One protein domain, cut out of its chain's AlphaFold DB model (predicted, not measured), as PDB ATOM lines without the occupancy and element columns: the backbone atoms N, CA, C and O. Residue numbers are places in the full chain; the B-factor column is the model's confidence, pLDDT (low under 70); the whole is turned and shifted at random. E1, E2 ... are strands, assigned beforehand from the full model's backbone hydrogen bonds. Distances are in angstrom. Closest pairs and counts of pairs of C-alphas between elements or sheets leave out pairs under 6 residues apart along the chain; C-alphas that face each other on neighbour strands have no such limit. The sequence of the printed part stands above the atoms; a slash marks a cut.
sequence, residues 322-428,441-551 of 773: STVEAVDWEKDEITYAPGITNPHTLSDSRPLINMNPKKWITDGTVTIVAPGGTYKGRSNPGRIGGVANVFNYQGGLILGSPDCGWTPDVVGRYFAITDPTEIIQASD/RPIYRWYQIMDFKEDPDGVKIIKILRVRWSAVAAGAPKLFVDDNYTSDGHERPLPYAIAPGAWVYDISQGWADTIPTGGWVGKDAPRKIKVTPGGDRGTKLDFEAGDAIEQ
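Overview. This is residues 322 to 428 and 441 to 551 of the 773 residues of an uncharacterized protein of Armatimonadetes bacterium CG07_land_8_20_14_0_80_59_28 (UniProt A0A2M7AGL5). With little regular structure, 71 of 218 printed residues in named elements, the domain makes two lobes: a small closed antiparallel barrel of E1, E2, E14, E13, E3 and E15, and a strongly twisted, branched mixed sheet of E4 to E12. It is all strand, E1 to E15 in chain order. It is compact, radius of gyration of the C-alphas 18.7 A, spanning 59 by 45 by 35 A.

Arrangement. E1, residues 322 to 328, and E2, 333 to 336, are a barrel hairpin; N 328 and O 333, 2.8 A apart, are within hydrogen-bond range. E9, 447 to 454, E10, 460 to 467, and E11, 471 to 474, form a meander, each strand the antiparallel neighbour of the one before; N 453 and O 461 are 2.9 A apart, N 466 and O 472 2.9 A. E12, 496 to 499, runs on into E13, 501 to 506, at 52 degrees.

Along the chain. E1 begins at C-alpha 322 (-24.513, 39.472, -36.687). E3 is 351 to 354, E4 366 to 369, E5 383 to 385, E6 391 to 394, E7 397 to 400, E8 414 to 417, E14 528 to 531. E10 measures 23.4 A. E15, 548 to 550, ends at (-24.871, 33.436, -39.180).

Size, cuts and confidence. Residues 429 to 440 are not printed, a 10.1 A gap between C-alphas 428 and 441. Long links include E11 to E12. Residues 385 to 391, 468 to 470 and 508 to 519 have pLDDT under 70.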
ATOM      1  N   SER A 322     -24.606  38.009 -36.640       92.50
ATOM      2  CA  SER A 322     -24.513  39.472 -36.687       92.50
ATOM      3  C   SER A 322     -25.371  40.038 -37.829       92.50
ATOM      4  O   SER A 322     -26.240  39.361 -38.381       92.50
ATOM      5  N   THR A 323     -25.128  41.293 -38.187       94.12
ATOM      6  CA  THR A 323     -25.655  41.966 -39.370       94.12
ATOM      7  C   THR A 323     -24.479  42.477 -40.196       94.12
ATOM      8  O   THR A 323     -23.490  42.942 -39.631       94.12
ATOM      9  N   VAL A 324     -24.559  42.405 -41.521       94.75
ATOM     10  CA  VAL A 324     -23.558  43.003 -42.411       94.75
ATOM     11  C   VAL A 324     -23.583  44.522 -42.235       94.75
ATOM     12  O   VAL A 324     -24.621  45.159 -42.400       94.75
ATOM     13  N   GLU A 325     -22.440  45.108 -41.904       94.62
ATOM     14  CA  GLU A 325     -22.246  46.558 -41.864       94.62
ATOM     15  C   GLU A 325     -21.758  47.075 -43.219       94.62
ATOM     16  O   GLU A 325     -22.276  48.066 -43.728       94.62
ATOM     17  N   ALA A 326     -20.783  46.384 -43.810       94.25
ATOM     18  CA  ALA A 326     -20.194  46.749 -45.091       94.25
ATOM     19  C   ALA A 326     -19.576  45.535 -45.792       94.25
ATOM     20  O   ALA A 326     -19.252  44.530 -45.157       94.25
ATOM     21  N   VAL A 327     -19.383  45.670 -47.102       93.62
ATOM     22  CA  VAL A 327     -18.805  44.652 -47.981       93.62
ATOM     23  C   VAL A 327     -17.749  45.307 -48.871       93.62
ATOM     24  O   VAL A 327     -17.994  46.374 -49.433       93.62
ATOM     25  N   ASP A 328     -16.586  44.669 -48.999       93.12
ATOM     26  CA  ASP A 328     -15.478  45.074 -49.869       93.12
ATOM     27  C   ASP A 328     -15.005  43.863 -50.689       93.12
ATOM     28  O   ASP A 328     -14.170  43.064 -50.257       93.12
ATOM     29  N   TRP A 329     -15.560  43.719 -51.895       90.56
ATOM     30  CA  TRP A 329     -15.253  42.599 -52.788       90.56
ATOM     31  C   TRP A 329     -13.902  42.698 -53.496       90.56
ATOM     32  O   TRP A 329     -13.469  41.702 -54.069       90.56
ATOM     33  N   GLU A 330     -13.201  43.835 -53.426       88.50
ATOM     34  CA  GLU A 330     -11.804  43.897 -53.878       88.50
ATOM     35  C   GLU A 330     -10.874  43.152 -52.909       88.50
ATOM     36  O   GLU A 330      -9.796  42.705 -53.305       88.50
ATOM     37  N   LYS A 331     -11.298  42.995 -51.645       85.88
ATOM     38  CA  LYS A 331     -10.555  42.294 -50.585       85.88
ATOM     39  C   LYS A 331     -11.211  41.005 -50.097       85.88
ATOM     40  O   LYS A 331     -10.695  40.400 -49.157       85.88
ATOM     41  N   ASP A 332     -12.335  40.614 -50.698       89.06
ATOM     42  CA  ASP A 332     -13.182  39.510 -50.233       89.06
ATOM     43  C   ASP A 332     -13.709  39.691 -48.790       89.06
ATOM     44  O   ASP A 332     -14.006  38.714 -48.106       89.06
ATOM     45  N   GLU A 333     -13.833  40.936 -48.314       91.94
ATOM     46  CA  GLU A 333     -14.111  41.275 -46.913       91.94
ATOM     47  C   GLU A 333     -15.595  41.582 -46.652       91.94
ATOM     48  O   GLU A 333     -16.218  42.400 -47.330       91.94
ATOM     49  N   ILE A 334     -16.139  41.000 -45.581       92.94
ATOM     50  CA  ILE A 334     -17.403  41.398 -44.952       92.94
ATOM     51  C   ILE A 334     -17.088  41.973 -43.571       92.94
ATOM     52  O   ILE A 334     -16.456  41.317 -42.741       92.94
ATOM     53  N   THR A 335     -17.566  43.188 -43.304       93.06
ATOM     54  CA  THR A 335     -17.527  43.797 -41.970       93.06
ATOM     55  C   THR A 335     -18.853  43.542 -41.264       93.06
ATOM     56  O   THR A 335     -19.905  43.913 -41.788       93.06
ATOM     57  N   TYR A 336     -18.826  42.921 -40.084       92.69
ATOM     58  CA  TYR A 336     -20.033  42.627 -39.302       92.69
ATOM     59  C   TYR A 336     -20.283  43.680 -38.216       92.69
ATOM     60  O   TYR A 336     -19.340  44.208 -37.630       92.69
ATOM     61  N   ALA A 337     -21.545  43.970 -37.909       90.94
ATOM     62  CA  ALA A 337     -21.942  44.989 -36.942       90.94
ATOM     63  C   ALA A 337     -21.463  44.668 -35.504       90.94
ATOM     64  O   ALA A 337     -21.472  43.505 -35.088       90.94
ATOM     65  N   PRO A 338     -21.072  45.680 -34.708       86.00
ATOM     66  CA  PRO A 338     -20.701  45.501 -33.303       86.00
ATOM     67  C   PRO A 338     -21.911  45.067 -32.459       86.00
ATOM     68  O   PRO A 338     -23.056  45.370 -32.794       86.00
ATOM     69  N   GLY A 339     -21.671  44.424 -31.317       82.25
ATOM     70  CA  GLY A 339     -22.730  43.945 -30.423       82.25
ATOM     71  C   GLY A 339     -22.459  42.545 -29.887       82.25
ATOM     72  O   GLY A 339     -21.309  42.120 -29.834       82.25
ATOM     73  N   ILE A 340     -23.518  41.847 -29.464       71.69
ATOM     74  CA  ILE A 340     -23.430  40.454 -29.015       71.69
ATOM     75  C   ILE A 340     -23.464  39.553 -30.251       71.69
ATOM     76  O   ILE A 340     -24.533  39.358 -30.819       71.69
ATOM     77  N   THR A 341     -22.305  39.060 -30.689       75.12
ATOM     78  CA  THR A 341     -22.161  38.354 -31.973       75.12
ATOM     79  C   THR A 341     -21.446  37.004 -31.893       75.12
ATOM     80  O   THR A 341     -21.431  36.272 -32.877       75.12
ATOM     81  N   ASN A 342     -20.884  36.630 -30.736       77.19
ATOM     82  CA  ASN A 342     -20.113  35.389 -30.516       77.19
ATOM     83  C   ASN A 342     -18.956  35.162 -31.520       77.19
ATOM     84  O   ASN A 342     -18.817  34.057 -32.061       77.19
ATOM     85  N   PRO A 343     -18.089  36.162 -31.781       75.94
ATOM     86  CA  PRO A 343     -17.014  36.048 -32.775       75.94
ATOM     87  C   PRO A 343     -15.966  34.989 -32.409       75.94
ATOM     88  O   PRO A 343     -15.282  34.487 -33.292       75.94
ATOM     89  N   HIS A 344     -15.849  34.606 -31.131       70.06
ATOM     90  CA  HIS A 344     -14.966  33.526 -30.680       70.06
ATOM     91  C   HIS A 344     -15.333  32.163 -31.250       70.06
ATOM     92  O   HIS A 344     -14.497  31.266 -31.230       70.06
ATOM     93  N   THR A 345     -16.550  32.007 -31.765       76.75
ATOM     94  CA  THR A 345     -16.971  30.777 -32.431       76.75
ATOM     95  C   THR A 345     -16.635  30.773 -33.921       76.75
ATOM     96  O   THR A 345     -16.764  29.725 -34.531       76.75
ATOM     97  N   LEU A 346     -16.201  31.883 -34.536       78.94
ATOM     98  CA  LEU A 346     -15.920  31.934 -35.980       78.94
ATOM     99  C   LEU A 346     -14.894  30.872 -36.414       78.94
ATOM    100  O   LEU A 346     -13.970  30.569 -35.670       78.94
ATOM    101  N   SER A 347     -15.034  30.318 -37.613       79.31
ATOM    102  CA  SER A 347     -14.134  29.307 -38.181       79.31
ATOM    103  C   SER A 347     -13.965  29.477 -39.691       79.31
ATOM    104  O   SER A 347     -14.877  29.937 -40.371       79.31
ATOM    105  N   ASP A 348     -12.804  29.095 -40.214       73.50
ATOM    106  CA  ASP A 348     -12.462  29.058 -41.645       73.50
ATOM    107  C   ASP A 348     -12.910  27.770 -42.372       73.50
ATOM    108  O   ASP A 348     -12.626  27.576 -43.550       73.50
ATOM    109  N   SER A 349     -13.641  26.888 -41.691       71.06
ATOM    110  CA  SER A 349     -14.176  25.647 -42.263       71.06
ATOM    111  C   SER A 349     -15.684  25.512 -42.059       71.06
ATOM    112  O   SER A 349     -16.247  24.420 -42.137       71.06
ATOM    113  N   ARG A 350     -16.376  26.642 -41.846       84.88
ATOM    114  CA  ARG A 350     -17.843  26.728 -41.802       84.88
ATOM    115  C   ARG A 350     -18.365  27.857 -42.695       84.88
ATOM    116  O   ARG A 350     -17.744  28.920 -42.779       84.88
ATOM    117  N   PRO A 351     -19.515  27.666 -43.358       89.25
ATOM    118  CA  PRO A 351     -20.050  28.681 -44.249       89.25
ATOM    119  C   PRO A 351     -20.660  29.841 -43.466       89.25
ATOM    120  O   PRO A 351     -21.287  29.639 -42.430       89.25
ATOM    121  N   LEU A 352     -20.525  31.054 -43.987       93.06
ATOM    122  CA  LEU A 352     -21.338  32.188 -43.576       93.06
ATOM    123  C   LEU A 352     -22.630  32.177 -44.400       93.06
ATOM    124  O   LEU A 352     -22.585  32.213 -45.631       93.06
ATOM    125  N   ILE A 353     -23.775  32.124 -43.726       96.00
ATOM    126  CA  ILE A 353     -25.098  32.075 -44.351       96.00
ATOM    127  C   ILE A 353     -25.742  33.456 -44.296       96.00
ATOM    128  O   ILE A 353     -25.733  34.113 -43.251       96.00
ATOM    129  N   ASN A 354     -26.333  33.882 -45.412       95.75
ATOM    130  CA  ASN A 354     -27.191  35.055 -45.439       95.75
ATOM    131  C   ASN A 354     -28.573  34.685 -44.885       95.75
ATOM    132  O   ASN A 354     -29.352  33.955 -45.502       95.75
ATOM    133  N   MET A 355     -28.877  35.201 -43.701       95.06
ATOM    134  CA  MET A 355     -30.093  34.893 -42.958       95.06
ATOM    135  C   MET A 355     -31.264  35.819 -43.306       95.06
ATOM    136  O   MET A 355     -32.281  35.782 -42.619       95.06
ATOM    137  N   ASN A 356     -31.156  36.649 -44.350       95.25
ATOM    138  CA  ASN A 356     -32.262  37.470 -44.841       95.25
ATOM    139  C   ASN A 356     -33.322  36.591 -45.543       95.25
ATOM    140  O   ASN A 356     -33.091  36.153 -46.674       95.25
ATOM    141  N   PRO A 357     -34.521  36.383 -44.958       93.31
ATOM    142  CA  PRO A 357     -35.503  35.444 -45.508       93.31
ATOM    143  C   PRO A 357     -36.034  35.853 -46.886       93.31
ATOM    144  O   PRO A 357     -36.527  35.015 -47.632       93.31
ATOM    145  N   LYS A 358     -35.909  37.135 -47.257       95.00
ATOM    146  CA  LYS A 358     -36.297  37.631 -48.587       95.00
ATOM    147  C   LYS A 358     -35.393  37.105 -49.705       95.00
ATOM    148  O   LYS A 358     -35.772  37.188 -50.869       95.00
ATOM    149  N   LYS A 359     -34.201  36.608 -49.358       95.25
ATOM    150  CA  LYS A 359     -33.219  36.031 -50.285       95.25
ATOM    151  C   LYS A 359     -33.283  34.500 -50.327       95.25
ATOM    152  O   LYS A 359     -32.526  33.888 -51.073       95.25
ATOM    153  N   TRP A 360     -34.160  33.874 -49.540       95.94
ATOM    154  CA  TRP A 360     -34.293  32.419 -49.488       95.94
ATOM    155  C   TRP A 360     -35.272  31.902 -50.543       95.94
ATOM    156  O   TRP A 360     -36.303  32.518 -50.809       95.94
ATOM    157  N   ILE A 361     -34.987  30.719 -51.088       95.94
ATOM    158  CA  ILE A 361     -35.950  29.936 -51.869       95.94
ATOM    159  C   ILE A 361     -36.666  28.994 -50.903       95.94
ATOM    160  O   ILE A 361     -36.016  28.176 -50.250       95.94
ATOM    161  N   THR A 362     -37.987  29.136 -50.799       96.56
ATOM    162  CA  THR A 362     -38.831  28.376 -49.856       96.56
ATOM    163  C   THR A 362     -40.109  27.822 -50.488       96.56
ATOM    164  O   THR A 362     -40.865  27.135 -49.806       96.56
ATOM    165  N   ASP A 363     -40.347  28.093 -51.775       95.19
ATOM    166  CA  ASP A 363     -41.523  27.593 -52.486       95.19
ATOM    167  C   ASP A 363     -41.513  26.059 -52.535       95.19
ATOM    168  O   ASP A 363     -40.456  25.428 -52.643       95.19
ATOM    169  N   GLY A 364     -42.694  25.447 -52.458       94.81
ATOM    170  CA  GLY A 364     -42.858  23.996 -52.485       94.81
ATOM    171  C   GLY A 364     -42.388  23.271 -51.217       94.81
ATOM    172  O   GLY A 364     -42.370  23.802 -50.109       94.81
ATOM    173  N   THR A 365     -42.043  21.996 -51.377       96.75
ATOM    174  CA  THR A 365     -41.594  21.090 -50.311       96.75
ATOM    175  C   THR A 365     -40.485  20.174 -50.820       96.75
ATOM    176  O   THR A 365     -40.220  20.100 -52.022       96.75
ATOM    177  N   VAL A 366     -39.837  19.454 -49.905       96.69
ATOM    178  CA  VAL A 366     -38.886  18.395 -50.242       96.69
ATOM    179  C   VAL A 366     -39.312  17.040 -49.715       96.69
ATOM    180  O   VAL A 366     -39.814  16.912 -48.601       96.69
ATOM    181  N   THR A 367     -39.014  16.018 -50.501       95.75
ATOM    182  CA  THR A 367     -39.095  14.614 -50.115       95.75
ATOM    183  C   THR A 367     -37.683  14.090 -49.885       95.75
ATOM    184  O   THR A 367     -36.839  14.155 -50.782       95.75
ATOM    185  N   ILE A 368     -37.427  13.557 -48.688       96.12
ATOM    186  CA  ILE A 368     -36.122  13.008 -48.301       96.12
ATOM    187  C   ILE A 368     -36.215  11.488 -48.212       96.12
ATOM    188  O   ILE A 368     -36.953  10.965 -47.384       96.12
ATOM    189  N   VAL A 369     -35.437  10.766 -49.013       94.50
ATOM    190  CA  VAL A 369     -35.356   9.298 -48.966       94.50
ATOM    191  C   VAL A 369     -34.053   8.894 -48.291       94.50
ATOM    192  O   VAL A 369     -32.975   9.335 -48.697       94.50
ATOM    193  N   ALA A 370     -34.145   8.045 -47.266       91.44
ATOM    194  CA  ALA A 370     -32.984   7.588 -46.509       91.44
ATOM    195  C   ALA A 370     -31.965   6.841 -47.396       91.44
ATOM    196  O   ALA A 370     -32.344   6.208 -48.389       91.44
ATOM    197  N   PRO A 371     -30.669   6.836 -47.032       85.62
ATOM    198  CA  PRO A 371     -29.688   5.974 -47.683       85.62
ATOM    199  C   PRO A 371     -30.127   4.500 -47.647       85.62
ATOM    200  O   PRO A 371     -30.339   3.938 -46.577       85.62
ATOM    201  N   GLY A 372     -30.257   3.875 -48.822       83.25
ATOM    202  CA  GLY A 372     -30.732   2.490 -48.961       83.25
ATOM    203  C   GLY A 372     -32.257   2.323 -49.013       83.25
ATOM    204  O   GLY A 372     -32.721   1.212 -49.254       83.25
ATOM    205  N   GLY A 373     -33.027   3.402 -48.840       86.31
ATOM    206  CA  GLY A 373     -34.475   3.404 -49.034       86.31
ATOM    207  C   GLY A 373     -34.888   3.441 -50.509       86.31
ATOM    208  O   GLY A 373     -34.102   3.803 -51.394       86.31
ATOM    209  N   THR A 374     -36.146   3.082 -50.757       88.38
ATOM    210  CA  THR A 374     -36.813   3.177 -52.060       88.38
ATOM    211  C   THR A 374     -38.030   4.094 -51.955       88.38
ATOM    212  O   THR A 374     -38.728   4.089 -50.941       88.38
ATOM    213  N   TYR A 375     -38.286   4.886 -52.995       90.00
ATOM    214  CA  TYR A 375     -39.523   5.653 -53.144       90.00
ATOM    215  C   TYR A 375     -39.917   5.721 -54.619       90.00
ATOM    216  O   TYR A 375     -39.122   6.146 -55.462       90.00
ATOM    217  N   LYS A 376     -41.137   5.277 -54.943       87.75
ATOM    218  CA  LYS A 376     -41.648   5.153 -56.320       87.75
ATOM    219  C   LYS A 376     -40.691   4.350 -57.211       87.75
ATOM    220  O   LYS A 376     -40.426   4.712 -58.355       87.75
ATOM    221  N   GLY A 377     -40.106   3.289 -56.649       80.94
ATOM    222  CA  GLY A 377     -39.109   2.448 -57.321       80.94
ATOM    223  C   GLY A 377     -37.737   3.107 -57.538       80.94
ATOM    224  O   GLY A 377     -36.829   2.458 -58.057       80.94
ATOM    225  N   ARG A 378     -37.541   4.367 -57.125       81.69
ATOM    226  CA  ARG A 378     -36.237   5.039 -57.152       81.69
ATOM    227  C   ARG A 378     -35.463   4.676 -55.890       81.69
ATOM    228  O   ARG A 378     -35.954   4.861 -54.781       81.69
ATOM    229  N   SER A 379     -34.235   4.203 -56.058       79.44
ATOM    230  CA  SER A 379     -33.255   4.092 -54.975       79.44
ATOM    231  C   SER A 379     -31.943   4.699 -55.434       79.44
ATOM    232  O   SER A 379     -31.608   4.677 -56.619       79.44
ATOM    233  N   ASN A 380     -31.189   5.247 -54.490       80.25
ATOM    234  CA  ASN A 380     -29.846   5.726 -54.770       80.25
ATOM    235  C   ASN A 380     -28.908   5.222 -53.672       80.25
ATOM    236  O   ASN A 380     -28.693   5.915 -52.672       80.25
ATOM    237  N   PRO A 381     -28.438   3.967 -53.782       80.81
ATOM    238  CA  PRO A 381     -27.567   3.383 -52.775       80.81
ATOM    239  C   PRO A 381     -26.244   4.146 -52.718       80.81
ATOM    240  O   PRO A 381     -25.772   4.690 -53.720       80.81
ATOM    241  N   GLY A 382     -25.628   4.170 -51.537       79.69
ATOM    242  CA  GLY A 382     -24.275   4.703 -51.398       79.69
ATOM    243  C   GLY A 382     -23.296   3.938 -52.287       79.69
ATOM    244  O   GLY A 382     -23.446   2.733 -52.496       79.69
ATOM    245  N   ARG A 383     -22.297   4.637 -52.823       76.25
ATOM    246  CA  ARG A 383     -21.243   4.043 -53.653       76.25
ATOM    247  C   ARG A 383     -19.888   4.507 -53.147       76.25
ATOM    248  O   ARG A 383     -19.640   5.706 -53.061       76.25
ATOM    249  N   ILE A 384     -19.029   3.545 -52.833       70.25
ATOM    250  CA  ILE A 384     -17.624   3.759 -52.485       70.25
ATOM    251  C   ILE A 384     -16.814   2.856 -53.419       70.25
ATOM    252  O   ILE A 384     -17.026   1.643 -53.415       70.25
ATOM    253  N   GLY A 385     -15.938   3.422 -54.252       61.75
ATOM    254  CA  GLY A 385     -15.115   2.622 -55.166       61.75
ATOM    255  C   GLY A 385     -14.186   3.416 -56.092       61.75
ATOM    256  O   GLY A 385     -14.228   4.645 -56.146       61.75
ATOM    257  N   GLY A 386     -13.345   2.685 -56.835       56.31
ATOM    258  CA  GLY A 386     -12.276   3.217 -57.696       56.31
ATOM    259  C   GLY A 386     -10.886   3.168 -57.041       56.31
ATOM    260  O   GLY A 386     -10.773   3.002 -55.827       56.31
ATOM    261  N   VAL A 387      -9.815   3.301 -57.834       44.66
ATOM    262  CA  VAL A 387      -8.430   3.385 -57.319       44.66
ATOM    263  C   VAL A 387      -8.321   4.610 -56.410       44.66
ATOM    264  O   VAL A 387      -8.568   5.710 -56.872       44.66
ATOM    265  N   ALA A 388      -7.980   4.441 -55.130       51.34
ATOM    266  CA  ALA A 388      -7.972   5.522 -54.132       51.34
ATOM    267  C   ALA A 388      -9.350   6.160 -53.818       51.34
ATOM    268  O   ALA A 388      -9.409   7.312 -53.402       51.34
ATOM    269  N   ASN A 389     -10.460   5.421 -53.965       55.62
ATOM    270  CA  ASN A 389     -11.819   5.883 -53.621       55.62
ATOM    271  C   ASN A 389     -12.312   7.114 -54.417       55.62
ATOM    272  O   ASN A 389     -13.052   7.938 -53.880       55.62
ATOM    273  N   VAL A 390     -11.939   7.234 -55.702       56.19
ATOM    274  CA  VAL A 390     -12.283   8.388 -56.572       56.19
ATOM    275  C   VAL A 390     -13.786   8.683 -56.647       56.19
ATOM    276  O   VAL A 390     -14.176   9.819 -56.906       56.19
ATOM    277  N   PHE A 391     -14.647   7.688 -56.412       67.00
ATOM    278  CA  PHE A 391     -16.086   7.895 -56.290       67.00
ATOM    279  C   PHE A 391     -16.535   7.567 -54.868       67.00
ATOM    280  O   PHE A 391     -16.521   6.408 -54.443       67.00
ATOM    281  N   ASN A 392     -16.952   8.606 -54.148       71.75
ATOM    282  CA  ASN A 392     -17.451   8.519 -52.783       71.75
ATOM    283  C   ASN A 392     -18.771   9.295 -52.688       71.75
ATOM    284  O   ASN A 392     -18.786  10.526 -52.672       71.75
ATOM    285  N   TYR A 393     -19.882   8.558 -52.706       80.75
ATOM    286  CA  TYR A 393     -21.239   9.092 -52.649       80.75
ATOM    287  C   TYR A 393     -22.011   8.453 -51.499       80.75
ATOM    288  O   TYR A 393     -22.152   7.226 -51.430       80.75
ATOM    289  N   GLN A 394     -22.561   9.285 -50.618       80.44
ATOM    290  CA  GLN A 394     -23.478   8.827 -49.579       80.44
ATOM    291  C   GLN A 394     -24.895   8.791 -50.154       80.44
ATOM    292  O   GLN A 394     -25.386   9.792 -50.662       80.44
ATOM    293  N   GLY A 395     -25.534   7.622 -50.112       86.12
ATOM    294  CA  GLY A 395     -26.832   7.376 -50.747       86.12
ATOM    295  C   GLY A 395     -27.987   8.268 -50.269       86.12
ATOM    296  O   GLY A 395     -27.819   9.157 -49.438       86.12
ATOM    297  N   GLY A 396     -29.188   7.977 -50.767       91.00
ATOM    298  CA  GLY A 396     -30.421   8.718 -50.477       91.00
ATOM    299  C   GLY A 396     -30.855   9.627 -51.628       91.00
ATOM    300  O   GLY A 396     -30.185   9.687 -52.665       91.00
ATOM    301  N   LEU A 397     -31.995  10.301 -51.461       93.19
ATOM    302  CA  LEU A 397     -32.530  11.267 -52.430       93.19
ATOM    303  C   LEU A 397     -33.116  12.502 -51.732       93.19
ATOM    304  O   LEU A 397     -33.843  12.360 -50.750       93.19
ATOM    305  N   ILE A 398     -32.853  13.686 -52.292       95.88
ATOM    306  CA  ILE A 398     -33.571  14.927 -51.993       95.88
ATOM    307  C   ILE A 398     -34.324  15.307 -53.260       95.88
ATOM    308  O   ILE A 398     -33.703  15.642 -54.270       95.88
ATOM    309  N   LEU A 399     -35.649  15.222 -53.211       95.31
ATOM    310  CA  LEU A 399     -36.522  15.531 -54.337       95.31
ATOM    311  C   LEU A 399     -37.302  16.804 -54.015       95.31
ATOM    312  O   LEU A 399     -37.977  16.855 -52.990       95.31
ATOM    313  N   GLY A 400     -37.216  17.813 -54.874       95.50
ATOM    314  CA  GLY A 400     -38.081  18.984 -54.799       95.50
ATOM    315  C   GLY A 400     -39.466  18.663 -55.356       95.50
ATOM    316  O   GLY A 400     -39.591  17.912 -56.329       95.50
ATOM    317  N   SER A 401     -40.510  19.229 -54.755       93.44
ATOM    318  CA  SER A 401     -41.841  19.229 -55.358       93.44
ATOM    319  C   SER A 401     -41.839  20.001 -56.691       93.44
ATOM    320  O   SER A 401     -40.948  20.818 -56.927       93.44
ATOM    321  N   PRO A 402     -42.815  19.776 -57.590       90.81
ATOM    322  CA  PRO A 402     -42.838  20.437 -58.902       90.81
ATOM    323  C   PRO A 402     -42.789  21.975 -58.842       90.81
ATOM    324  O   PRO A 402     -42.261  22.624 -59.742       90.81
ATOM    325  N   ASP A 403     -43.312  22.551 -57.761       92.31
ATOM    326  CA  ASP A 403     -43.364  23.981 -57.462       92.31
ATOM    327  C   ASP A 403     -42.159  24.499 -56.653       92.31
ATOM    328  O   ASP A 403     -42.163  25.655 -56.249       92.31
ATOM    329  N   CYS A 404     -41.097  23.705 -56.446       91.56
ATOM    330  CA  CYS A 404     -39.987  24.083 -55.560       91.56
ATOM    331  C   CYS A 404     -39.123  25.268 -56.039       91.56
ATOM    332  O   CYS A 404     -38.213  25.712 -55.347       91.56
ATOM    333  N   GLY A 405     -39.335  25.759 -57.263       90.38
ATOM    334  CA  GLY A 405     -38.577  26.891 -57.801       90.38
ATOM    335  C   GLY A 405     -37.082  26.627 -58.041       90.38
ATOM    336  O   GLY A 405     -36.352  27.560 -58.363       90.38
ATOM    337  N   TRP A 406     -36.597  25.382 -57.916       95.94
ATOM    338  CA  TRP A 406     -35.174  25.080 -58.124       95.94
ATOM    339  C   TRP A 406     -34.778  25.206 -59.596       95.94
ATOM    340  O   TRP A 406     -35.498  24.748 -60.488       95.94
ATOM    341  N   THR A 407     -33.604  25.785 -59.821       94.25
ATOM    342  CA  THR A 407     -32.900  25.884 -61.105       94.25
ATOM    343  C   THR A 407     -31.454  25.421 -60.900       94.25
ATOM    344  O   THR A 407     -31.039  25.259 -59.749       94.25
ATOM    345  N   PRO A 408     -30.642  25.247 -61.958       95.19
ATOM    346  CA  PRO A 408     -29.215  24.955 -61.800       95.19
ATOM    347  C   PRO A 408     -28.453  25.951 -60.906       95.19
ATOM    348  O   PRO A 408     -27.449  25.576 -60.303       95.19
ATOM    349  N   ASP A 409     -28.955  27.179 -60.744       93.25
ATOM    350  CA  ASP A 409     -28.334  28.237 -59.933       93.25
ATOM    351  C   ASP A 409     -28.350  27.953 -58.421       93.25
ATOM    352  O   ASP A 409     -27.766  28.704 -57.643       93.25
ATOM    353  N   VAL A 410     -29.035  26.895 -57.966       95.00
ATOM    354  CA  VAL A 410     -28.989  26.486 -56.552       95.00
ATOM    355  C   VAL A 410     -27.661  25.825 -56.176       95.00
ATOM    356  O   VAL A 410     -27.345  25.740 -54.991       95.00
ATOM    357  N   VAL A 411     -26.870  25.354 -57.146       94.94
ATOM    358  CA  VAL A 411     -25.557  24.749 -56.877       94.94
ATOM    359  C   VAL A 411     -24.612  25.794 -56.281       94.94
ATOM    360  O   VAL A 411     -24.482  26.903 -56.789       94.94
ATOM    361  N   GLY A 412     -23.948  25.440 -55.181       90.00
ATOM    362  CA  GLY A 412     -23.102  26.340 -54.398       90.00
ATOM    363  C   GLY A 412     -23.829  27.073 -53.266       90.00
ATOM    364  O   GLY A 412     -23.154  27.506 -52.333       90.00
ATOM    365  N   ARG A 413     -25.170  27.149 -53.290       95.94
ATOM    366  CA  ARG A 413     -25.994  27.662 -52.178       95.94
ATOM    367  C   ARG A 413     -26.159  26.621 -51.072       95.94
ATOM    368  O   ARG A 413     -25.716  25.481 -51.206       95.94
ATOM    369  N   TYR A 414     -26.818  26.998 -49.981       96.56
ATOM    370  CA  TYR A 414     -26.952  26.158 -48.793       96.56
ATOM    371  C   TYR A 414     -28.401  25.747 -48.564       96.56
ATOM    372  O   TYR A 414     -29.288  26.587 -48.483       96.56
ATOM    373  N   PHE A 415     -28.630  24.445 -48.446       97.69
ATOM    374  CA  PHE A 415     -29.915  23.808 -48.192       97.69
ATOM    375  C   PHE A 415     -30.086  23.493 -46.703       97.69
ATOM    376  O   PHE A 415     -29.189  22.918 -46.087       97.69
ATOM    377  N   ALA A 416     -31.254  23.793 -46.140       96.94
ATOM    378  CA  ALA A 416     -31.663  23.344 -44.813       96.94
ATOM    379  C   ALA A 416     -33.125  22.888 -44.818       96.94
ATOM    380  O   ALA A 416     -33.975  23.467 -45.493       96.94
ATOM    381  N   ILE A 417     -33.434  21.874 -44.012       96.81
ATOM    382  CA  ILE A 417     -34.820  21.498 -43.713       96.81
ATOM    383  C   ILE A 417     -35.331  22.438 -42.626       96.81
ATOM    384  O   ILE A 417     -34.661  22.635 -41.612       96.81
ATOM    385  N   THR A 418     -36.513  23.014 -42.840       95.56
ATOM    386  CA  THR A 418     -37.081  24.034 -41.950       95.56
ATOM    387  C   THR A 418     -38.254  23.524 -41.112       95.56
ATOM    388  O   THR A 418     -38.951  24.299 -40.458       95.56
ATOM    389  N   ASP A 419     -38.470  22.209 -41.095       95.12
ATOM    390  CA  ASP A 419     -39.471  21.585 -40.238       95.12
ATOM    391  C   ASP A 419     -39.073  21.751 -38.753       95.12
ATOM    392  O   ASP A 419     -37.926  21.461 -38.396       95.12
ATOM    393  N   PRO A 420     -39.981  22.173 -37.852       91.44
ATOM    394  CA  PRO A 420     -39.688  22.310 -36.421       91.44
ATOM    395  C   PRO A 420     -39.130  21.043 -35.757       91.44
ATOM    396  O   PRO A 420     -38.418  21.119 -34.754       91.44
ATOM    397  N   THR A 421     -39.435  19.863 -36.300       90.50
ATOM    398  CA  THR A 421     -38.882  18.593 -35.810       90.50
ATOM    399  C   THR A 421     -37.403  18.403 -36.172       90.50
ATOM    400  O   THR A 421     -36.715  17.652 -35.488       90.50
ATOM    401  N   GLU A 422     -36.888  19.146 -37.155       92.25
ATOM    402  CA  GLU A 422     -35.514  19.067 -37.675       92.25
ATOM    403  C   GLU A 422     -34.630  20.282 -37.314       92.25
ATOM    404  O   GLU A 422     -33.409  20.225 -37.480       92.25
ATOM    405  N   ILE A 423     -35.223  21.350 -36.766       89.94
ATOM    406  CA  ILE A 423     -34.544  22.559 -36.258       89.94
ATOM    407  C   ILE A 423     -34.511  22.536 -34.725       89.94
ATOM    408  O   ILE A 423     -35.510  22.176 -34.105       89.94
ATOM    409  N   ILE A 424     -33.432  23.001 -34.087       86.44
ATOM    410  CA  ILE A 424     -33.463  23.311 -32.644       86.44
ATOM    411  C   ILE A 424     -34.045  24.716 -32.462       86.44
ATOM    412  O   ILE A 424     -33.413  25.709 -32.817       86.44
ATOM    413  N   GLN A 425     -35.269  24.812 -31.950       85.44
ATOM    414  CA  GLN A 425     -35.948  26.091 -31.728       85.44
ATOM    415  C   GLN A 425     -35.609  26.676 -30.352       85.44
ATOM    416  O   GLN A 425     -35.291  25.945 -29.418       85.44
ATOM    417  N   ALA A 426     -35.762  27.992 -30.185       82.00
ATOM    418  CA  ALA A 426     -35.613  28.615 -28.866       82.00
ATOM    419  C   ALA A 426     -36.653  28.112 -27.846       82.00
ATOM    420  O   ALA A 426     -36.404  28.069 -26.646       82.00
ATOM    421  N   SER A 427     -37.818  27.697 -28.344       79.31
ATOM    422  CA  SER A 427     -38.904  27.093 -27.574       79.31
ATOM    423  C   SER A 427     -38.883  25.561 -27.588       79.31
ATOM    424  O   SER A 427     -39.909  24.953 -27.283       79.31
ATOM    425  N   ASP A 428     -37.787  24.923 -28.018       79.12
ATOM    426  CA  ASP A 428     -37.730  23.463 -28.137       79.12
ATOM    427  C   ASP A 428     -37.950  22.809 -26.755       79.12
ATOM    428  O   ASP A 428     -37.208  23.101 -25.814       79.12
ATOM    429  N   ARG A 441     -32.178  31.241 -30.376       85.06
ATOM    430  CA  ARG A 441     -32.753  31.437 -31.716       85.06
ATOM    431  C   ARG A 441     -32.915  30.079 -32.419       85.06
ATOM    432  O   ARG A 441     -32.320  29.109 -31.951       85.06
ATOM    433  N   PRO A 442     -33.682  29.978 -33.518       88.12
ATOM    434  CA  PRO A 442     -33.710  28.768 -34.336       88.12
ATOM    435  C   PRO A 442     -32.317  28.426 -34.884       88.12
ATOM    436  O   PRO A 442     -31.673  29.285 -35.479       88.12
ATOM    437  N   ILE A 443     -31.867  27.185 -34.694       88.12
ATOM    438  CA  ILE A 443     -30.578  26.683 -35.188       88.12
ATOM    439  C   ILE A 443     -30.819  25.698 -36.327       88.12
ATOM    440  O   ILE A 443     -31.347  24.599 -36.121       88.12
ATOM    441  N   TYR A 444     -30.423  26.110 -37.528       91.00
ATOM    442  CA  TYR A 444     -30.571  25.350 -38.764       91.00
ATOM    443  C   TYR A 444     -29.307  24.551 -39.085       91.00
ATOM    444  O   TYR A 444     -28.192  24.959 -38.759       91.00
ATOM    445  N   ARG A 445     -29.487  23.428 -39.786       91.25
ATOM    446  CA  ARG A 445     -28.393  22.604 -40.313       91.25
ATOM    447  C   ARG A 445     -28.284  22.843 -41.811       91.25
ATOM    448  O   ARG A 445     -29.108  22.347 -42.577       91.25
ATOM    449  N   TRP A 446     -27.303  23.653 -42.192       93.38
ATOM    450  CA  TRP A 446     -27.091  24.092 -43.566       93.38
ATOM    451  C   TRP A 446     -26.078  23.196 -44.275       93.38
ATOM    452  O   TRP A 446     -24.955  23.019 -43.808       93.38
ATOM    453  N   TYR A 447     -26.467  22.666 -45.428       94.25
ATOM    454  CA  TYR A 447     -25.639  21.811 -46.266       94.25
ATOM    455  C   TYR A 447     -25.403  22.478 -47.620       94.25
ATOM    456  O   TYR A 447     -26.361  22.875 -48.280       94.25
ATOM    457  N   GLN A 448     -24.155  22.583 -48.077       93.88
ATOM    458  CA  GLN A 448     -23.881  23.127 -49.411       93.88
ATOM    459  C   GLN A 448     -24.468  22.212 -50.494       93.88
ATOM    460  O   GLN A 448     -24.294  20.997 -50.435       93.88
ATOM    461  N   ILE A 449     -25.129  22.773 -51.502       95.94
ATOM    462  CA  ILE A 449     -25.622  22.029 -52.660       95.94
ATOM    463  C   ILE A 449     -24.464  21.824 -53.640       95.94
ATOM    464  O   ILE A 449     -23.877  22.782 -54.135       95.94
ATOM    465  N   MET A 450     -24.153  20.565 -53.926       93.06
ATOM    466  CA  MET A 450     -23.032  20.148 -54.773       93.06
ATOM    467  C   MET A 450     -23.447  19.839 -56.210       93.06
ATOM    468  O   MET A 450     -22.609  19.863 -57.106       93.06
ATOM    469  N   ASP A 451     -24.709  19.476 -56.422       93.75
ATOM    470  CA  ASP A 451     -25.206  19.002 -57.712       93.75
ATOM    471  C   ASP A 451     -26.709  19.269 -57.827       93.75
ATOM    472  O   ASP A 451     -27.426  19.199 -56.823       93.75
ATOM    473  N   PHE A 452     -27.173  19.523 -59.048       96.00
ATOM    474  CA  PHE A 452     -28.578  19.703 -59.403       96.00
ATOM    475  C   PHE A 452     -28.882  18.908 -60.673       96.00
ATOM    476  O   PHE A 452     -28.143  18.965 -61.656       96.00
ATOM    477  N   LYS A 453     -30.010  18.203 -60.673       94.38
ATOM    478  CA  LYS A 453     -30.508  17.468 -61.832       94.38
ATOM    479  C   LYS A 453     -32.018  17.619 -61.942       94.38
ATOM    480  O   LYS A 453     -32.727  17.434 -60.958       94.38
ATOM    481  N   GLU A 454     -32.499  17.862 -63.152       93.88
ATOM    482  CA  GLU A 454     -33.910  17.728 -63.502       93.88
ATOM    483  C   GLU A 454     -34.077  16.488 -64.385       93.88
ATOM    484  O   GLU A 454     -33.406  16.342 -65.410       93.88
ATOM    485  N   ASP A 455     -34.899  15.542 -63.937       87.25
ATOM    486  CA  ASP A 455     -35.226  14.352 -64.717       87.25
ATOM    487  C   ASP A 455     -36.233  14.687 -65.838       87.25
ATOM    488  O   ASP A 455     -36.956  15.679 -65.745       87.25
ATOM    489  N   PRO A 456     -36.349  13.849 -66.890       85.75
ATOM    490  CA  PRO A 456     -37.311  14.070 -67.977       85.75
ATOM    491  C   PRO A 456     -38.779  14.153 -67.532       85.75
ATOM    492  O   PRO A 456     -39.609  14.675 -68.270       85.75
ATOM    493  N   ASP A 457     -39.106  13.623 -66.350       82.44
ATOM    494  CA  ASP A 457     -40.433  13.708 -65.738       82.44
ATOM    495  C   ASP A 457     -40.626  14.957 -64.855       82.44
ATOM    496  O   ASP A 457     -41.624  15.062 -64.146       82.44
ATOM    497  N   GLY A 458     -39.692  15.914 -64.909       83.19
ATOM    498  CA  GLY A 458     -39.751  17.195 -64.200       83.19
ATOM    499  C   GLY A 458     -39.370  17.115 -62.721       83.19
ATOM    500  O   GLY A 458     -39.447  18.117 -62.009       83.19
ATOM    501  N   VAL A 459     -38.956  15.940 -62.229       89.12
ATOM    502  CA  VAL A 459     -38.490  15.782 -60.847       89.12
ATOM    503  C   VAL A 459     -37.125  16.442 -60.690       89.12
ATOM    504  O   VAL A 459     -36.164  16.088 -61.375       89.12
ATOM    505  N   LYS A 460     -37.033  17.373 -59.741       95.25
ATOM    506  CA  LYS A 460     -35.802  18.100 -59.427       95.25
ATOM    507  C   LYS A 460     -35.094  17.453 -58.248       95.25
ATOM    508  O   LYS A 460     -35.708  17.168 -57.222       95.25
ATOM    509  N   ILE A 461     -33.798  17.220 -58.400       94.75
ATOM    510  CA  ILE A 461     -32.962  16.482 -57.458       94.75
ATOM    511  C   ILE A 461     -31.735  17.322 -57.140       94.75
ATOM    512  O   ILE A 461     -31.081  17.827 -58.053       94.75
ATOM    513  N   ILE A 462     -31.389  17.413 -55.860       96.25
ATOM    514  CA  ILE A 462     -30.120  17.998 -55.421       96.25
ATOM    515  C   ILE A 462     -29.272  16.969 -54.680       96.25
ATOM    516  O   ILE A 462     -29.790  16.032 -54.067       96.25
ATOM    517  N   LYS A 463     -27.954  17.163 -54.716       94.81
ATOM    518  CA  LYS A 463     -27.021  16.508 -53.792       94.81
ATOM    519  C   LYS A 463     -26.397  17.554 -52.897       94.81
ATOM    520  O   LYS A 463     -26.097  18.658 -53.342       94.81
ATOM    521  N   ILE A 464     -26.159  17.176 -51.657       94.50
ATOM    522  CA  ILE A 464     -25.592  18.044 -50.634       94.50
ATOM    523  C   ILE A 464     -24.187  17.595 -50.247       94.50
ATOM    524  O   ILE A 464     -23.837  16.426 -50.396       94.50
ATOM    525  N   LEU A 465     -23.378  18.514 -49.736       88.81
ATOM    526  CA  LEU A 465     -22.085  18.222 -49.146       88.81
ATOM    527  C   LEU A 465     -22.286  17.648 -47.743       88.81
ATOM    528  O   LEU A 465     -22.942  18.264 -46.905       88.81
ATOM    529  N   ARG A 466     -21.683  16.491 -47.478       84.50
ATOM    530  CA  ARG A 466     -21.540  15.934 -46.130       84.50
ATOM    531  C   ARG A 466     -20.080  15.598 -45.873       84.50
ATOM    532  O   ARG A 466     -19.375  15.161 -46.783       84.50
ATOM    533  N   VAL A 467     -19.639  15.768 -44.633       71.12
ATOM    534  CA  VAL A 467     -18.268  15.467 -44.213       71.12
ATOM    535  C   VAL A 467     -18.292  14.212 -43.341       71.12
ATOM    536  O   VAL A 467     -19.073  14.096 -42.402       71.12
ATOM    537  N   ARG A 468     -17.479  13.211 -43.698       64.06
ATOM    538  CA  ARG A 468     -17.281  11.991 -42.888       64.06
ATOM    539  C   ARG A 468     -15.822  11.555 -42.908       64.06
ATOM    540  O   ARG A 468     -15.130  11.669 -41.913       64.06
ATOM    541  N   TRP A 469     -15.394  11.003 -44.045       56.22
ATOM    542  CA  TRP A 469     -14.016  10.563 -44.326       56.22
ATOM    543  C   TRP A 469     -13.293  11.484 -45.312       56.22
ATOM    544  O   TRP A 469     -12.078  11.436 -45.451       56.22
ATOM    545  N   SER A 470     -14.082  12.261 -46.041       58.06
ATOM    546  CA  SER A 470     -13.721  13.332 -46.953       58.06
ATOM    547  C   SER A 470     -14.986  14.178 -47.144       58.06
ATOM    548  O   SER A 470     -16.088  13.739 -46.784       58.06
ATOM    549  N   ALA A 471     -14.841  15.364 -47.725       71.88
ATOM    550  CA  ALA A 471     -15.951  16.096 -48.322       71.88
ATOM    551  C   ALA A 471     -16.572  15.235 -49.438       71.88
ATOM    552  O   ALA A 471     -15.875  14.851 -50.379       71.88
ATOM    553  N   VAL A 472     -17.849  14.864 -49.308       79.62
ATOM    554  CA  VAL A 472     -18.531  13.981 -50.267       79.62
ATOM    555  C   VAL A 472     -19.915  14.486 -50.624       79.62
ATOM    556  O   VAL A 472     -20.636  15.028 -49.787       79.62
ATOM    557  N   ALA A 473     -20.311  14.242 -51.871       86.81
ATOM    558  CA  ALA A 473     -21.694  14.419 -52.276       86.81
ATOM    559  C   ALA A 473     -22.575  13.365 -51.591       86.81
ATOM    560  O   ALA A 473     -22.220  12.184 -51.496       86.81
ATOM    561  N   ALA A 474     -23.752  13.789 -51.153       89.62
ATOM    562  CA  ALA A 474     -24.725  12.953 -50.487       89.62
ATOM    563  C   ALA A 474     -26.136  13.225 -50.994       89.62
ATOM    564  O   ALA A 474     -26.503  14.359 -51.300       89.62
ATOM    565  N   GLY A 475     -26.933  12.167 -51.058       90.75
ATOM    566  CA  GLY A 475     -28.314  12.228 -51.505       90.75
ATOM    567  C   GLY A 475     -29.319  12.532 -50.415       90.75
ATOM    568  O   GLY A 475     -30.478  12.708 -50.737       90.75
ATOM    569  N   ALA A 476     -28.934  12.551 -49.142       91.69
ATOM    570  CA  ALA A 476     -29.843  12.892 -48.057       91.69
ATOM    571  C   ALA A 476     -29.076  13.361 -46.810       91.69
ATOM    572  O   ALA A 476     -27.998  12.823 -46.519       91.69
ATOM    573  N   PRO A 477     -29.636  14.314 -46.040       92.25
ATOM    574  CA  PRO A 477     -29.134  14.650 -44.712       92.25
ATOM    575  C   PRO A 477     -29.469  13.541 -43.700       92.25
ATOM    576  O   PRO A 477     -30.319  12.674 -43.948       92.25
ATOM    577  N   LYS A 478     -28.825  13.573 -42.527       89.56
ATOM    578  CA  LYS A 478     -29.257  12.773 -41.372       89.56
ATOM    579  C   LYS A 478     -30.399  13.501 -40.659       89.56
ATOM    580  O   LYS A 478     -30.184  14.597 -40.152       89.56
ATOM    581  N   LEU A 479     -31.592  12.921 -40.610       91.56
ATOM    582  CA  LEU A 479     -32.743  13.516 -39.918       91.56
ATOM    583  C   LEU A 479     -32.705  13.197 -38.415       91.56
ATOM    584  O   LEU A 479     -32.160  12.166 -38.011       91.56
ATOM    585  N   PHE A 480     -33.253  14.088 -37.584       88.12
ATOM    586  CA  PHE A 480     -33.464  13.820 -36.162       88.12
ATOM    587  C   PHE A 480     -34.555  12.767 -35.972       88.12
ATOM    588  O   PHE A 480     -34.375  11.851 -35.167       88.12
ATOM    589  N   VAL A 481     -35.656  12.883 -36.718       90.25
ATOM    590  CA  VAL A 481     -36.811  11.987 -36.612       90.25
ATOM    591  C   VAL A 481     -36.860  11.068 -37.828       90.25
ATOM    592  O   VAL A 481     -37.014  11.528 -38.956       90.25
ATOM    593  N   ASP A 482     -36.771   9.754 -37.606       90.88
ATOM    594  CA  ASP A 482     -36.739   8.780 -38.708       90.88
ATOM    595  C   ASP A 482     -38.040   8.793 -39.538       90.88
ATOM    596  O   ASP A 482     -37.975   8.647 -40.756       90.88
ATOM    597  N   ASP A 483     -39.196   9.075 -38.923       92.25
ATOM    598  CA  ASP A 483     -40.494   9.218 -39.615       92.25
ATOM    599  C   ASP A 483     -40.532  10.385 -40.618       92.25
ATOM    600  O   ASP A 483     -41.457  10.473 -41.425       92.25
ATOM    601  N   ASN A 484     -39.556  11.297 -40.583       95.25
ATOM    602  CA  ASN A 484     -39.438  12.347 -41.591       95.25
ATOM    603  C   ASN A 484     -38.836  11.843 -42.911       95.25
ATOM    604  O   ASN A 484     -38.959  12.523 -43.930       95.25
ATOM    605  N   TYR A 485     -38.218  10.658 -42.927       95.75
ATOM    606  CA  TYR A 485     -37.849  10.015 -44.182       95.75
ATOM    607  C   TYR A 485     -39.094   9.506 -44.904       95.75
ATOM    608  O   TYR A 485     -40.000   8.954 -44.295       95.75
ATOM    609  N   THR A 486     -39.105   9.650 -46.223       94.81
ATOM    610  CA  THR A 486     -40.099   9.068 -47.124       94.81
ATOM    611  C   THR A 486     -39.609   7.721 -47.657       94.81
ATOM    612  O   THR A 486     -38.426   7.555 -47.971       94.81
ATOM    613  N   SER A 487     -40.526   6.765 -47.788       92.88
ATOM    614  CA  SER A 487     -40.311   5.441 -48.373       92.88
ATOM    615  C   SER A 487     -41.562   4.955 -49.118       92.88
ATOM    616  O   SER A 487     -42.612   5.603 -49.104       92.88
ATOM    617  N   ASP A 488     -41.473   3.818 -49.810       88.06
ATOM    618  CA  ASP A 488     -42.645   3.188 -50.419       88.06
ATOM    619  C   ASP A 488     -43.702   2.850 -49.348       88.06
ATOM    620  O   ASP A 488     -43.484   2.012 -48.476       88.06
ATOM    621  N   GLY A 489     -44.859   3.516 -49.420       87.50
ATOM    622  CA  GLY A 489     -45.957   3.367 -48.457       87.50
ATOM    623  C   GLY A 489     -45.956   4.374 -47.300       87.50
ATOM    624  O   GLY A 489     -46.886   4.352 -46.498       87.50
ATOM    625  N   HIS A 490     -44.971   5.275 -47.229       92.88
ATOM    626  CA  HIS A 490     -44.896   6.339 -46.223       92.88
ATOM    627  C   HIS A 490     -44.334   7.623 -46.837       92.88
ATOM    628  O   HIS A 490     -43.138   7.724 -47.103       92.88
ATOM    629  N   GLU A 491     -45.198   8.605 -47.087       94.12
ATOM    630  CA  GLU A 491     -44.830   9.864 -47.737       94.12
ATOM    631  C   GLU A 491     -44.869  11.029 -46.752       94.12
ATOM    632  O   GLU A 491     -45.879  11.281 -46.091       94.12
ATOM    633  N   ARG A 492     -43.753  11.754 -46.669       95.69
ATOM    634  CA  ARG A 492     -43.571  12.851 -45.726       95.69
ATOM    635  C   ARG A 492     -42.856  14.026 -46.404       95.69
ATOM    636  O   ARG A 492     -41.632  14.122 -46.317       95.69
ATOM    637  N   PRO A 493     -43.600  14.927 -47.072       95.94
ATOM    638  CA  PRO A 493     -43.033  16.169 -47.583       95.94
ATOM    639  C   PRO A 493     -42.656  17.087 -46.416       95.94
ATOM    640  O   PRO A 493     -43.386  17.172 -45.421       95.94
ATOM    641  N   LEU A 494     -41.520  17.771 -46.534       97.88
ATOM    642  CA  LEU A 494     -40.962  18.656 -45.512       97.88
ATOM    643  C   LEU A 494     -40.778  20.076 -46.064       97.88
ATOM    644  O   LEU A 494     -40.392  20.235 -47.226       97.88
ATOM    645  N   PRO A 495     -41.011  21.119 -45.252       97.62
ATOM    646  CA  PRO A 495     -40.596  22.469 -45.598       97.62
ATOM    647  C   PRO A 495     -39.065  22.583 -45.567       97.62
ATOM    648  O   PRO A 495     -38.375  21.887 -44.812       97.62
ATOM    649  N   TYR A 496     -38.526  23.469 -46.398       97.94
ATOM    650  CA  TYR A 496     -37.088  23.689 -46.530       97.94
ATOM    651  C   TYR A 496     -36.778  25.162 -46.818       97.94
ATOM    652  O   TYR A 496     -37.678  25.976 -47.023       97.94
ATOM    653  N   ALA A 497     -35.491  25.496 -46.820       97.50
ATOM    654  CA  ALA A 497     -34.964  26.743 -47.349       97.50
ATOM    655  C   ALA A 497     -33.661  26.479 -48.116       97.50
ATOM    656  O   ALA A 497     -32.849  25.645 -47.708       97.50
ATOM    657  N   ILE A 498     -33.454  27.210 -49.211       97.69
ATOM    658  CA  ILE A 498     -32.144  27.360 -49.854       97.69
ATOM    659  C   ILE A 498     -31.722  28.823 -49.724       97.69
ATOM    660  O   ILE A 498     -32.417  29.708 -50.223       97.69
ATOM    661  N   ALA A 499     -30.596  29.066 -49.057       96.88
ATOM    662  CA  ALA A 499     -30.070  30.396 -48.777       96.88
ATOM    663  C   ALA A 499     -28.734  30.643 -49.501       96.88
ATOM    664  O   ALA A 499     -27.931  29.709 -49.639       96.88
ATOM    665  N   PRO A 500     -28.465  31.887 -49.940       96.12
ATOM    666  CA  PRO A 500     -27.137  32.274 -50.390       96.12
ATOM    667  C   PRO A 500     -26.157  32.299 -49.208       96.12
ATOM    668  O   PRO A 500     -26.533  32.494 -48.049       96.12
ATOM    669  N   GLY A 501     -24.880  32.091 -49.504       94.00
ATOM    670  CA  GLY A 501     -23.815  32.068 -48.509       94.00
ATOM    671  C   GLY A 501     -22.443  31.928 -49.155       94.00
ATOM    672  O   GLY A 501     -22.334  31.810 -50.376       94.00
ATOM    673  N   ALA A 502     -21.396  31.913 -48.336       91.50
ATOM    674  CA  ALA A 502     -20.024  31.734 -48.798       91.50
ATOM    675  C   ALA A 502     -19.165  31.018 -47.750       91.50
ATOM    676  O   ALA A 502     -19.425  31.118 -46.551       91.50
ATOM    677  N   TRP A 503     -18.115  30.320 -48.188       87.44
ATOM    678  CA  TRP A 503     -17.135  29.742 -47.271       87.44
ATOM    679  C   TRP A 503     -16.254  30.838 -46.685       87.44
ATOM    680  O   TRP A 503     -15.702  31.656 -47.419       87.44
ATOM    681  N   VAL A 504     -16.122  30.856 -45.364       84.44
ATOM    682  CA  VAL A 504     -15.148  31.706 -44.674       84.44
ATOM    683  C   VAL A 504     -13.770  31.082 -44.850       84.44
ATOM    684  O   VAL A 504     -13.661  29.877 -44.694       84.44
ATOM    685  N   TYR A 505     -12.736  31.862 -45.170       77.88
ATOM    686  CA  TYR A 505     -11.364  31.341 -45.306       77.88
ATOM    687  C   TYR A 505     -10.318  32.102 -44.475       77.88
ATOM    688  O   TYR A 505      -9.181  31.654 -44.364       77.88
ATOM    689  N   ASP A 506     -10.675  33.255 -43.899       74.06
ATOM    690  CA  ASP A 506      -9.814  34.014 -42.986       74.06
ATOM    691  C   ASP A 506     -10.679  34.763 -41.962       74.06
ATOM    692  O   ASP A 506     -11.572  35.543 -42.310       74.06
ATOM    693  N   ILE A 507     -10.403  34.507 -40.683       75.12
ATOM    694  CA  ILE A 507     -11.086  35.101 -39.526       75.12
ATOM    695  C   ILE A 507     -10.132  35.906 -38.636       75.12
ATOM    696  O   ILE A 507     -10.530  36.341 -37.556       75.12
ATOM    697  N   SER A 508      -8.879  36.102 -39.052       65.06
ATOM    698  CA  SER A 508      -7.835  36.740 -38.235       65.06
ATOM    699  C   SER A 508      -8.215  38.148 -37.769       65.06
ATOM    700  O   SER A 508      -7.864  38.551 -36.666       65.06
ATOM    701  N   GLN A 509      -8.987  38.874 -38.583       69.25
ATOM    702  CA  GLN A 509      -9.553  40.186 -38.255       69.25
ATOM    703  C   GLN A 509     -11.035  40.114 -37.846       69.25
ATOM    704  O   GLN A 509     -11.657  41.128 -37.532       69.25
ATOM    705  N   GLY A 510     -11.628  38.924 -37.859       69.94
ATOM    706  CA  GLY A 510     -13.021  38.686 -37.490       69.94
ATOM    707  C   GLY A 510     -13.148  38.319 -36.020       69.94
ATOM    708  O   GLY A 510     -14.144  38.657 -35.381       69.94
ATOM    709  N   TRP A 511     -12.117  37.681 -35.466       68.12
ATOM    710  CA  TRP A 511     -12.014  37.363 -34.054       68.12
ATOM    711  C   TRP A 511     -11.640  38.606 -33.243       68.12
ATOM    712  O   TRP A 511     -10.565  39.175 -33.398       68.12
ATOM    713  N   ALA A 512     -12.549  39.049 -32.381       59.25
ATOM    714  CA  ALA A 512     -12.337  40.208 -31.524       59.25
ATOM    715  C   ALA A 512     -13.079  40.010 -30.206       59.25
ATOM    716  O   ALA A 512     -14.084  40.669 -29.942       59.25
ATOM    717  N   ASP A 513     -12.615  39.059 -29.399       55.91
ATOM    718  CA  ASP A 513     -13.176  38.862 -28.071       55.91
ATOM    719  C   ASP A 513     -12.357  39.613 -27.020       55.91
ATOM    720  O   ASP A 513     -11.147  39.432 -26.894       55.91
ATOM    721  N   THR A 514     -13.023  40.490 -26.272       49.62
ATOM    722  CA  THR A 514     -12.408  41.237 -25.162       49.62
ATOM    723  C   THR A 514     -12.817  40.679 -23.799       49.62
ATOM    724  O   THR A 514     -12.335  41.167 -22.777       49.62
ATOM    725  N   ILE A 515     -13.680  39.651 -23.762       48.69
ATOM    726  CA  ILE A 515     -14.218  39.066 -22.530       48.69
ATOM    727  C   ILE A 515     -14.100  37.529 -22.609       48.69
ATOM    728  O   ILE A 515     -14.660  36.934 -23.519       48.69
ATOM    729  N   PRO A 516     -13.455  36.849 -21.640       42.44
ATOM    730  CA  PRO A 516     -13.241  35.390 -21.660       42.44
ATOM    731  C   PRO A 516     -14.509  34.522 -21.744       42.44
ATOM    732  O   PRO A 516     -14.427  33.337 -22.030       42.44
ATOM    733  N   THR A 517     -15.689  35.086 -21.475       47.28
ATOM    734  CA  THR A 517     -16.979  34.378 -21.577       47.28
ATOM    735  C   THR A 517     -17.689  34.590 -22.910       47.28
ATOM    736  O   THR A 517     -18.740  33.995 -23.122       47.28
ATOM    737  N   GLY A 518     -17.125  35.449 -23.757       49.72
ATOM    738  CA  GLY A 518     -17.468  35.668 -25.143       49.72
ATOM    739  C   GLY A 518     -18.847  36.235 -25.447       49.72
ATOM    740  O   GLY A 518     -19.879  35.783 -24.964       49.72
ATOM    741  N   GLY A 519     -18.875  37.256 -26.299       60.19
ATOM    742  CA  GLY A 519     -20.132  37.714 -26.879       60.19
ATOM    743  C   GLY A 519     -20.070  39.125 -27.420       60.19
ATOM    744  O   GLY A 519     -20.505  39.331 -28.545       60.19
ATOM    745  N   TRP A 520     -19.526  40.082 -26.666       70.19
ATOM    746  CA  TRP A 520     -19.605  41.497 -27.027       70.19
ATOM    747  C   TRP A 520     -18.380  42.007 -27.794       70.19
ATOM    748  O   TRP A 520     -17.245  41.874 -27.335       70.19
ATOM    749  N   VAL A 521     -18.634  42.675 -28.921       72.69
ATOM    750  CA  VAL A 521     -17.622  43.315 -29.768       72.69
ATOM    751  C   VAL A 521     -17.901  44.809 -29.901       72.69
ATOM    752  O   VAL A 521     -18.984  45.211 -30.331       72.69
ATOM    753  N   GLY A 522     -16.915  45.639 -29.556       73.12
ATOM    754  CA  GLY A 522     -16.989  47.095 -29.703       73.12
ATOM    755  C   GLY A 522     -16.794  47.579 -31.145       73.12
ATOM    756  O   GLY A 522     -16.263  46.864 -31.991       73.12
ATOM    757  N   LYS A 523     -17.180  48.834 -31.421       80.00
ATOM    758  CA  LYS A 523     -17.033  49.471 -32.748       80.00
ATOM    759  C   LYS A 523     -15.588  49.511 -33.254       80.00
ATOM    760  O   LYS A 523     -15.370  49.319 -34.447       80.00
ATOM    761  N   ASP A 524     -14.634  49.680 -32.340       74.50
ATOM    762  CA  ASP A 524     -13.199  49.815 -32.635       74.50
ATOM    763  C   ASP A 524     -12.476  48.460 -32.765       74.50
ATOM    764  O   ASP A 524     -11.249  48.382 -32.683       74.50
ATOM    765  N   ALA A 525     -13.216  47.352 -32.836       72.38
ATOM    766  CA  ALA A 525     -12.661  46.045 -33.165       72.38
ATOM    767  C   ALA A 525     -12.570  45.852 -34.693       72.38
ATOM    768  O   ALA A 525     -13.389  46.438 -35.407       72.38
ATOM    769  N   PRO A 526     -11.641  45.015 -35.202       70.88
ATOM    770  CA  PRO A 526     -11.426  44.880 -36.643       70.88
ATOM    771  C   PRO A 526     -12.645  44.322 -37.407       70.88
ATOM    772  O   PRO A 526     -12.948  44.837 -38.476       70.88
ATOM    773  N   ARG A 527     -13.390  43.358 -36.835       86.31
ATOM    774  CA  ARG A 527     -14.722  42.866 -37.281       86.31
ATOM    775  C   ARG A 527     -14.838  42.422 -38.747       86.31
ATOM    776  O   ARG A 527     -15.919  42.486 -39.333       86.31
ATOM    777  N   LYS A 528     -13.743  41.959 -39.341       85.25
ATOM    778  CA  LYS A 528     -13.661  41.609 -40.764       85.25
ATOM    779  C   LYS A 528     -13.503  40.116 -40.974       85.25
ATOM    780  O   LYS A 528     -12.582  39.506 -40.445       85.25
ATOM    781  N   ILE A 529     -14.371  39.545 -41.791       87.25
ATOM    782  CA  ILE A 529     -14.335  38.136 -42.184       87.25
ATOM    783  C   ILE A 529     -14.060  38.091 -43.681       87.25
ATOM    784  O   ILE A 529     -14.704  38.835 -44.423       87.25
ATOM    785  N   LYS A 530     -13.145  37.227 -44.133       84.50
ATOM    786  CA  LYS A 530     -12.962  37.006 -45.569       84.50
ATOM    787  C   LYS A 530     -13.659  35.748 -46.040       84.50
ATOM    788  O   LYS A 530     -13.592  34.705 -45.382       84.50
ATOM    789  N   VAL A 531     -14.322  35.859 -47.187       88.50
ATOM    790  CA  VAL A 531     -15.170  34.803 -47.743       88.50
ATOM    791  C   VAL A 531     -14.865  34.525 -49.209       88.50
ATOM    792  O   VAL A 531     -14.557  35.427 -49.983       88.50
ATOM    793  N   THR A 532     -14.974  33.265 -49.619       86.19
ATOM    794  CA  THR A 532     -14.733  32.854 -51.006       86.19
ATOM    795  C   THR A 532     -15.768  33.467 -51.957       86.19
ATOM    796  O   THR A 532     -16.945  33.543 -51.590       86.19
ATOM    797  N   PRO A 533     -15.406  33.814 -53.206       84.31
ATOM    798  CA  PRO A 533     -16.388  34.180 -54.223       84.31
ATOM    799  C   PRO A 533     -17.366  33.027 -54.500       84.31
ATOM    800  O   PRO A 533     -16.959  31.874 -54.638       84.31
ATOM    801  N   GLY A 534     -18.655  33.353 -54.612       82.75
ATOM    802  CA  GLY A 534     -19.728  32.417 -54.957       82.75
ATOM    803  C   GLY A 534     -20.551  32.897 -56.156       82.75
ATOM    804  O   GLY A 534     -20.409  34.038 -56.594       82.75
ATOM    805  N   GLY A 535     -21.431  32.033 -56.671       84.44
ATOM    806  CA  GLY A 535     -22.266  32.329 -57.846       84.44
ATOM    807  C   GLY A 535     -23.260  33.480 -57.657       84.44
ATOM    808  O   GLY A 535     -23.702  34.070 -58.637       84.44
ATOM    809  N   ASP A 536     -23.570  33.837 -56.407       91.06
ATOM    810  CA  ASP A 536     -24.478  34.939 -56.076       91.06
ATOM    811  C   ASP A 536     -23.773  36.302 -55.944       91.06
ATOM    812  O   ASP A 536     -24.462  37.316 -55.806       91.06
ATOM    813  N   ARG A 537     -22.433  36.365 -56.021       89.12
ATOM    814  CA  ARG A 537     -21.687  37.625 -55.869       89.12
ATOM    815  C   ARG A 537     -22.070  38.634 -56.958       89.12
ATOM    816  O   ARG A 537     -22.087  38.309 -58.143       89.12
ATOM    817  N   GLY A 538     -22.358  39.872 -56.559       85.94
ATOM    818  CA  GLY A 538     -22.813  40.945 -57.445       85.94
ATOM    819  C   GLY A 538     -24.264  40.809 -57.923       85.94
ATOM    820  O   GLY A 538     -24.711  41.606 -58.748       85.94
ATOM    821  N   THR A 539     -25.014  39.821 -57.422       91.25
ATOM    822  CA  THR A 539     -26.442  39.646 -57.718       91.25
ATOM    823  C   THR A 539     -27.315  40.195 -56.585       91.25
ATOM    824  O   THR A 539     -26.835  40.538 -55.510       91.25
ATOM    825  N   LYS A 540     -28.642  40.212 -56.775       90.88
ATOM    826  CA  LYS A 540     -29.607  40.566 -55.711       90.88
ATOM    827  C   LYS A 540     -29.608  39.608 -54.504       90.88
ATOM    828  O   LYS A 540     -30.273  39.889 -53.511       90.88
ATOM    829  N   LEU A 541     -28.958  38.449 -54.629       91.75
ATOM    830  CA  LEU A 541     -28.847  37.431 -53.582       91.75
ATOM    831  C   LEU A 541     -27.520  37.527 -52.814       91.75
ATOM    832  O   LEU A 541     -27.333  36.789 -51.851       91.75
ATOM    833  N   ASP A 542     -26.627  38.435 -53.217       92.94
ATOM    834  CA  ASP A 542     -25.353  38.680 -52.544       92.94
ATOM    835  C   ASP A 542     -25.547  39.245 -51.124       92.94
ATOM    836  O   ASP A 542     -26.645  39.671 -50.747       92.94
ATOM    837  N   PHE A 543     -24.473  39.277 -50.336       94.88
ATOM    838  CA  PHE A 543     -24.445  39.992 -49.060       94.88
ATOM    839  C   PHE A 543     -24.524  41.505 -49.280       94.88
ATOM    840  O   PHE A 543     -23.784  42.070 -50.083       94.88
ATOM    841  N   GLU A 544     -25.383  42.179 -48.518       94.81
ATOM    842  CA  GLU A 544     -25.474  43.640 -48.503       94.81
ATOM    843  C   GLU A 544     -25.632  44.183 -47.080       94.81
ATOM    844  O   GLU A 544     -26.028  43.465 -46.161       94.81
ATOM    845  N   ALA A 545     -25.326  45.468 -46.889       95.38
ATOM    846  CA  ALA A 545     -25.482  46.123 -45.596       95.38
ATOM    847  C   ALA A 545     -26.920  45.969 -45.063       95.38
ATOM    848  O   ALA A 545     -27.892  46.258 -45.759       95.38
ATOM    849  N   GLY A 546     -27.048  45.534 -43.810       94.06
ATOM    850  CA  GLY A 546     -28.329  45.246 -43.168       94.06
ATOM    851  C   GLY A 546     -28.778  43.783 -43.243       94.06
ATOM    852  O   GLY A 546     -29.713  43.420 -42.526       94.06
ATOM    853  N   ASP A 547     -28.120  42.925 -44.029       96.12
ATOM    854  CA  ASP A 547     -28.414  41.491 -44.021       96.12
ATOM    855  C   ASP A 547     -28.034  40.855 -42.684       96.12
ATOM    856  O   ASP A 547     -26.911  41.010 -42.200       96.12
ATOM    857  N   ALA A 548     -28.952  40.086 -42.099       95.44
ATOM    858  CA  ALA A 548     -28.616  39.199 -40.994       95.44
ATOM    859  C   ALA A 548     -27.695  38.076 -41.497       95.44
ATOM    860  O   ALA A 548     -27.921  37.529 -42.575       95.44
ATOM    861  N   ILE A 549     -26.685  37.708 -40.713       94.31
ATOM    862  CA  ILE A 549     -25.721  36.655 -41.054       94.31
ATOM    863  C   ILE A 549     -25.475  35.726 -39.872       94.31
ATOM    864  O   ILE A 549     -25.514  36.149 -38.716       94.31
ATOM    865  N   GLU A 550     -25.194  34.463 -40.170       92.75
ATOM    866  CA  GLU A 550     -24.871  33.436 -39.180       92.75
ATOM    867  C   GLU A 550     -23.784  32.502 -39.714       92.75
ATOM    868  O   GLU A 550     -23.772  32.172 -40.899       92.75
ATOM    869  N   GLN A 551     -22.893  32.047 -38.832       89.00
ATOM    870  CA  GLN A 551     -22.056  30.879 -39.095       89.00
ATOM    871  C   GLN A 551     -22.587  29.693 -38.264       89.00
ATOM    872  O   GLN A 551     -22.261  29.569 -37.074       89.00
TER     873      GLN A 551